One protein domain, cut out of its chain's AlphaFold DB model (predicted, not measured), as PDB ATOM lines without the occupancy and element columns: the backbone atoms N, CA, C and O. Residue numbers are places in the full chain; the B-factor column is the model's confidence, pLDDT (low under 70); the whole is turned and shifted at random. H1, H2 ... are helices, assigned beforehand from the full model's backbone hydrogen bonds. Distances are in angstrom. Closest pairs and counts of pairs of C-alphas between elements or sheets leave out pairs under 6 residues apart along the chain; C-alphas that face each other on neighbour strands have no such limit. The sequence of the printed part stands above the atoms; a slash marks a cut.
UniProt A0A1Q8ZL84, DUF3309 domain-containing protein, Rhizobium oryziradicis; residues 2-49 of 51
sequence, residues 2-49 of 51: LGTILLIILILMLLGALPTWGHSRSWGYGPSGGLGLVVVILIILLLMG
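Overview. This is residues 2 to 49 of the 51 residues of the protein "DUF3309 domain-containing protein" of Rhizobium oryziradicis (UniProt A0A1Q8ZL84). Two separate helices, H1 and H2, make the arms of a wide, open V, and a long loop, residues 18 to 32, joins them and bulges at the apex. The printed part has 48 residues with two named helices, H1 then H2, and no named strand; the class is all helix. The whole is extended, with a radius of gyration of the C-alphas of 17.4 A and spans of 54 by 26 by 9 A.

Arrangement. Start at H1, residues 2 to 17, the longest helix, which stands free. It is apart from H2, residues 33 to 47. In both helices every O i to N i+4 pair is within hydrogen-bond range.

Along the chain. Find C-alpha 2 at (-13.776, 33.400, -73.092); from there H1 runs 22.9 A to C-alpha 17. H2 runs 20.8 A from C-alpha 33 at (-1.414, 49.681, -42.401) to C-alpha 47 at (-4.272, 43.890, -22.603).

Size, cuts and confidence. The C-alphas farthest apart, those of Leu 2 and Met 48, are 54.1 A apart. The printed part has no cut. Between H1 and H2 look for a long link of 15 residues. Read the B-factor column at residues 19 to 34, where pLDDT is under 70; the mean of the printed part is 76.7.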
ATOM      1  N   LEU A   2     -13.678  33.271 -74.557       86.38
ATOM      2  CA  LEU A   2     -13.776  33.400 -73.092       86.38
ATOM      3  C   LEU A   2     -12.461  33.115 -72.332       86.38
ATOM      4  O   LEU A   2     -12.103  33.865 -71.433       86.38
ATOM      5  N   GLY A   3     -11.705  32.079 -72.723       92.94
ATOM      6  CA  GLY A   3     -10.431  31.737 -72.065       92.94
ATOM      7  C   GLY A   3      -9.375  32.844 -72.152       92.94
ATOM      8  O   GLY A   3      -8.645  33.082 -71.197       92.94
ATOM      9  N   THR A   4      -9.348  33.584 -73.263       92.31
ATOM     10  CA  THR A   4      -8.441  34.721 -73.463       92.31
ATOM     11  C   THR A   4      -8.785  35.885 -72.534       92.31
ATOM     12  O   THR A   4      -7.890  36.510 -71.977       92.31
ATOM     13  N   ILE A   5     -10.079  36.144 -72.316       93.50
ATOM     14  CA  ILE A   5     -10.558  37.186 -71.395       93.50
ATOM     15  C   ILE A   5     -10.176  36.842 -69.949       93.50
ATOM     16  O   ILE A   5      -9.640  37.689 -69.240       93.50
ATOM     17  N   LEU A   6     -10.384  35.591 -69.527       93.19
ATOM     18  CA  LEU A   6      -9.999  35.129 -68.188       93.19
ATOM     19  C   LEU A   6      -8.487  35.239 -67.951       93.19
ATOM     20  O   LEU A   6      -8.062  35.663 -66.878       93.19
ATOM     21  N   LEU A   7      -7.682  34.917 -68.966       95.12
ATOM     22  CA  LEU A   7      -6.228  35.050 -68.910       95.12
ATOM     23  C   LEU A   7      -5.796  36.515 -68.723       95.12
ATOM     24  O   LEU A   7      -4.929  36.795 -67.900       95.12
ATOM     25  N   ILE A   8      -6.425  37.454 -69.439       95.00
ATOM     26  CA  ILE A   8      -6.152  38.894 -69.299       95.00
ATOM     27  C   ILE A   8      -6.491  39.372 -67.883       95.00
ATOM     28  O   ILE A   8      -5.679  40.053 -67.260       95.00
ATOM     29  N   ILE A   9      -7.652  38.982 -67.345       94.38
ATOM     30  CA  ILE A   9      -8.065  39.343 -65.979       94.38
ATOM     31  C   ILE A   9      -7.068  38.794 -64.948       94.38
ATOM     32  O   ILE A   9      -6.666  39.520 -64.040       94.38
ATOM     33  N   LEU A  10      -6.620  37.546 -65.110       93.62
ATOM     34  CA  LEU A  10      -5.621  36.933 -64.234       93.62
ATOM     35  C   LEU A  10      -4.291  37.702 -64.253       93.62
ATOM     36  O   LEU A  10      -3.729  37.980 -63.196       93.62
ATOM     37  N   ILE A  11      -3.815  38.097 -65.437       93.62
ATOM     38  CA  ILE A  11      -2.583  38.884 -65.588       93.62
ATOM     39  C   ILE A  11      -2.724  40.258 -64.918       93.62
ATOM     40  O   ILE A  11      -1.814  40.682 -64.207       93.62
ATOM     41  N   LEU A  12      -3.864  40.937 -65.082       89.12
ATOM     42  CA  LEU A  12      -4.127  42.225 -64.428       89.12
ATOM     43  C   LEU A  12      -4.159  42.101 -62.898       89.12
ATOM     44  O   LEU A  12      -3.588  42.949 -62.212       89.12
ATOM     45  N   MET A  13      -4.762  41.034 -62.359       82.94
ATOM     46  CA  MET A  13      -4.759  40.766 -60.914       82.94
ATOM     47  C   MET A  13      -3.342  40.531 -60.381       82.94
ATOM     48  O   MET A  13      -2.984  41.081 -59.340       82.94
ATOM     49  N   LEU A  14      -2.512  39.772 -61.103       83.94
ATOM     50  CA  LEU A  14      -1.115  39.546 -60.725       83.94
ATOM     51  C   LEU A  14      -0.294  40.842 -60.775       83.94
ATOM     52  O   LEU A  14       0.461  41.113 -59.846       83.94
ATOM     53  N   LEU A  15      -0.473  41.676 -61.806       79.69
ATOM     54  CA  LEU A  15       0.219  42.965 -61.925       79.69
ATOM     55  C   LEU A  15      -0.214  43.978 -60.854       79.69
ATOM     56  O   LEU A  15       0.625  44.754 -60.400       79.69
ATOM     57  N   GLY A  16      -1.488  43.974 -60.447       71.06
ATOM     58  CA  GLY A  16      -2.006  44.812 -59.359       71.06
ATOM     59  C   GLY A  16      -1.598  44.336 -57.959       71.06
ATOM     60  O   GLY A  16      -1.556  45.138 -57.030       71.06
ATOM     61  N   ALA A  17      -1.263  43.052 -57.808       75.81
ATOM     62  CA  ALA A  17      -0.751  42.481 -56.562       75.81
ATOM     63  C   ALA A  17       0.750  42.750 -56.344       75.81
ATOM     64  O   ALA A  17       1.248  42.578 -55.230       75.81
ATOM     65  N   LEU A  18       1.484  43.165 -57.383       70.62
ATOM     66  CA  LEU A  18       2.896  43.504 -57.251       70.62
ATOM     67  C   LEU A  18       3.065  44.883 -56.587       70.62
ATOM     68  O   LEU A  18       2.553  45.882 -57.098       70.62
ATOM     69  N   PRO A  19       3.872  44.996 -55.515       54.38
ATOM     70  CA  PRO A  19       4.154  46.268 -54.845       54.38
ATOM     71  C   PRO A  19       5.107  47.185 -55.646       54.38
ATOM     72  O   PRO A  19       5.719  48.093 -55.087       54.38
ATOM     73  N   THR A  20       5.262  46.961 -56.956       63.50
ATOM     74  CA  THR A  20       6.123  47.729 -57.876       63.50
ATOM     75  C   THR A  20       5.480  49.013 -58.397       63.50
ATOM     76  O   THR A  20       6.181  49.861 -58.952       63.50
ATOM     77  N   TRP A  21       4.173  49.206 -58.193       57.56
ATOM     78  CA  TRP A  21       3.499  50.466 -58.498       57.56
ATOM     79  C   TRP A  21       3.914  51.502 -57.449       57.56
ATOM     80  O   TRP A  21       3.356  51.581 -56.355       57.56
ATOM     81  N   GLY A  22       4.939  52.291 -57.781       53.25
ATOM     82  CA  GLY A  22       5.576  53.302 -56.931       53.25
ATOM     83  C   GLY A  22       4.706  54.507 -56.546       53.25
ATOM     84  O   GLY A  22       5.239  55.600 -56.374       53.25
ATOM     85  N   HIS A  23       3.393  54.332 -56.376       52.31
ATOM     86  CA  HIS A  23       2.475  55.344 -55.852       52.31
ATOM     87  C   HIS A  23       2.007  55.027 -54.419       52.31
ATOM     88  O   HIS A  23       0.828  55.097 -54.095       52.31
ATOM     89  N   SER A  24       2.957  54.676 -53.546       45.72
ATOM     90  CA  SER A  24       2.724  54.382 -52.120       45.72
ATOM     91  C   SER A  24       3.734  55.103 -51.214       45.72
ATOM     92  O   SER A  24       4.256  54.518 -50.272       45.72
ATOM     93  N   ARG A  25       4.083  56.361 -51.524       53.94
ATOM     94  CA  ARG A  25       5.028  57.169 -50.716       53.94
ATOM     95  C   ARG A  25       4.389  58.299 -49.897       53.94
ATOM     96  O   ARG A  25       5.111  58.969 -49.172       53.94
ATOM     97  N   SER A  26       3.070  58.497 -49.952       51.00
ATOM     98  CA  SER A  26       2.368  59.521 -49.150       51.00
ATOM     99  C   SER A  26       1.263  58.983 -48.235       51.00
ATOM    100  O   SER A  26       0.698  59.745 -47.457       51.00
ATOM    101  N   TRP A  27       0.974  57.680 -48.260       51.41
ATOM    102  CA  TRP A  27       0.108  57.056 -47.263       51.41
ATOM    103  C   TRP A  27       0.988  56.483 -46.163       51.41
ATOM    104  O   TRP A  27       1.445  55.353 -46.295       51.41
ATOM    105  N   GLY A  28       1.141  57.148 -45.020       53.41
ATOM    106  CA  GLY A  28       1.631  56.496 -43.788       53.41
ATOM    107  C   GLY A  28       0.772  55.299 -43.309       53.41
ATOM    108  O   GLY A  28       0.896  54.885 -42.167       53.41
ATOM    109  N   TYR A  29      -0.111  54.788 -44.180       51.69
ATOM    110  CA  TYR A  29      -1.226  53.863 -44.033       51.69
ATOM    111  C   TYR A  29      -1.605  53.249 -45.411       51.69
ATOM    112  O   TYR A  29      -2.737  53.373 -45.867       51.69
ATOM    113  N   GLY A  30      -0.665  52.630 -46.141       55.59
ATOM    114  CA  GLY A  30      -0.992  51.789 -47.317       55.59
ATOM    115  C   GLY A  30      -1.789  50.525 -46.926       55.59
ATOM    116  O   GLY A  30      -1.988  50.306 -45.737       55.59
ATOM    117  N   PRO A  31      -2.232  49.658 -47.858       50.72
ATOM    118  CA  PRO A  31      -3.254  48.613 -47.625       50.72
ATOM    119  C   PRO A  31      -2.923  47.557 -46.547       50.72
ATOM    120  O   PRO A  31      -3.810  46.831 -46.107       50.72
ATOM    121  N   SER A  32      -1.683  47.493 -46.060       54.69
ATOM    122  CA  SER A  32      -1.261  46.711 -44.887       54.69
ATOM    123  C   SER A  32      -1.351  47.470 -43.549       54.69
ATOM    124  O   SER A  32      -1.430  46.852 -42.491       54.69
ATOM    125  N   GLY A  33      -1.368  48.802 -43.570       55.28
ATOM    126  CA  GLY A  33      -1.414  49.681 -42.401       55.28
ATOM    127  C   GLY A  33      -2.794  49.795 -41.754       55.28
ATOM    128  O   GLY A  33      -2.867  49.954 -40.544       55.28
ATOM    129  N   GLY A  34      -3.888  49.643 -42.510       67.44
ATOM    130  CA  GLY A  34      -5.240  49.582 -41.932       67.44
ATOM    131  C   GLY A  34      -5.436  48.325 -41.082       67.44
ATOM    132  O   GLY A  34      -5.833  48.408 -39.923       67.44
ATOM    133  N   LEU A  35      -5.066  47.162 -41.627       70.38
ATOM    134  CA  LEU A  35      -5.068  45.907 -40.874       70.38
ATOM    135  C   LEU A  35      -4.051  45.932 -39.727       70.38
ATOM    136  O   LEU A  35      -4.391  45.520 -38.624       70.38
ATOM    137  N   GLY A  36      -2.846  46.468 -39.944       76.44
ATOM    138  CA  GLY A  36      -1.852  46.636 -38.881       76.44
ATOM    139  C   GLY A  36      -2.354  47.512 -37.729       76.44
ATOM    140  O   GLY A  36      -2.217  47.137 -36.569       76.44
ATOM    141  N   LEU A  37      -3.009  48.635 -38.038       79.38
ATOM    142  CA  LEU A  37      -3.616  49.518 -37.042       79.38
ATOM    143  C   LEU A  37      -4.726  48.802 -36.266       79.38
ATOM    144  O   LEU A  37      -4.752  48.870 -35.040       79.38
ATOM    145  N   VAL A  38      -5.610  48.083 -36.963       85.12
ATOM    146  CA  VAL A  38      -6.681  47.300 -36.329       85.12
ATOM    147  C   VAL A  38      -6.096  46.235 -35.398       85.12
ATOM    148  O   VAL A  38      -6.543  46.120 -34.260       85.12
ATOM    149  N   VAL A  39      -5.061  45.508 -35.827       86.75
ATOM    150  CA  VAL A  39      -4.382  44.502 -34.994       86.75
ATOM    151  C   VAL A  39      -3.759  45.140 -33.749       86.75
ATOM    152  O   VAL A  39      -3.924  44.611 -32.652       86.75
ATOM    153  N   VAL A  40      -3.108  46.298 -33.878       87.69
ATOM    154  CA  VAL A  40      -2.550  47.032 -32.729       87.69
ATOM    155  C   VAL A  40      -3.650  47.471 -31.756       87.69
ATOM    156  O   VAL A  40      -3.497  47.290 -30.549       87.69
ATOM    157  N   ILE A  41      -4.777  47.986 -32.258       91.06
ATOM    158  CA  ILE A  41      -5.929  48.373 -31.426       91.06
ATOM    159  C   ILE A  41      -6.470  47.163 -30.653       91.06
ATOM    160  O   ILE A  41      -6.686  47.257 -29.446       91.06
ATOM    161  N   LEU A  42      -6.648  46.021 -31.321       92.12
ATOM    162  CA  LEU A  42      -7.136  44.796 -30.682       92.12
ATOM    163  C   LEU A  42      -6.189  44.301 -29.584       92.12
ATOM    164  O   LEU A  42      -6.654  43.919 -28.514       92.12
ATOM    165  N   ILE A  43      -4.874  44.361 -29.809       92.94
ATOM    166  CA  ILE A  43      -3.873  43.989 -28.798       92.94
ATOM    167  C   ILE A  43      -3.975  44.897 -27.566       92.94
ATOM    168  O   ILE A  43      -3.963  44.403 -26.441       92.94
ATOM    169  N   ILE A  44      -4.118  46.212 -27.751       94.88
ATOM    170  CA  ILE A  44      -4.265  47.159 -26.634       94.88
ATOM    171  C   ILE A  44      -5.533  46.852 -25.829       94.88
ATOM    172  O   ILE A  44      -5.497  46.805 -24.601       94.88
ATOM    173  N   LEU A  45      -6.650  46.620 -26.517       94.06
ATOM    174  CA  LEU A  45      -7.926  46.337 -25.870       94.06
ATOM    175  C   LEU A  45      -7.919  44.997 -25.115       94.06
ATOM    176  O   LEU A  45      -8.446  44.944 -24.002       94.06
ATOM    177  N   LEU A  46      -7.269  43.965 -25.667       93.81
ATOM    178  CA  LEU A  46      -7.039  42.678 -25.002       93.81
ATOM    179  C   LEU A  46      -6.221  42.859 -23.713       93.81
ATOM    180  O   LEU A  46      -6.593  42.350 -22.659       93.81
ATOM    181  N   LEU A  47      -5.127  43.627 -23.768       93.19
ATOM    182  CA  LEU A  47      -4.272  43.890 -22.603       93.19
ATOM    183  C   LEU A  47      -4.978  44.719 -21.521       93.19
ATOM    184  O   LEU A  47      -4.698  44.557 -20.336       93.19
ATOM    185  N   MET A  48      -5.905  45.592 -21.916       95.12
ATOM    186  CA  MET A  48      -6.748  46.356 -20.993       95.12
ATOM    187  C   MET A  48      -7.963  45.564 -20.471       95.12
ATOM    188  O   MET A  48      -8.729  46.119 -19.679       95.12
ATOM    189  N   GLY A  49      -8.183  44.318 -20.915       92.00
ATOM    190  CA  GLY A  49      -9.351  43.505 -20.540       92.00
ATOM    191  C   GLY A  49     -10.685  44.122 -20.970       92.00
ATOM    192  O   GLY A  49     -11.699  43.977 -20.290       92.00
TER     193      GLY A  49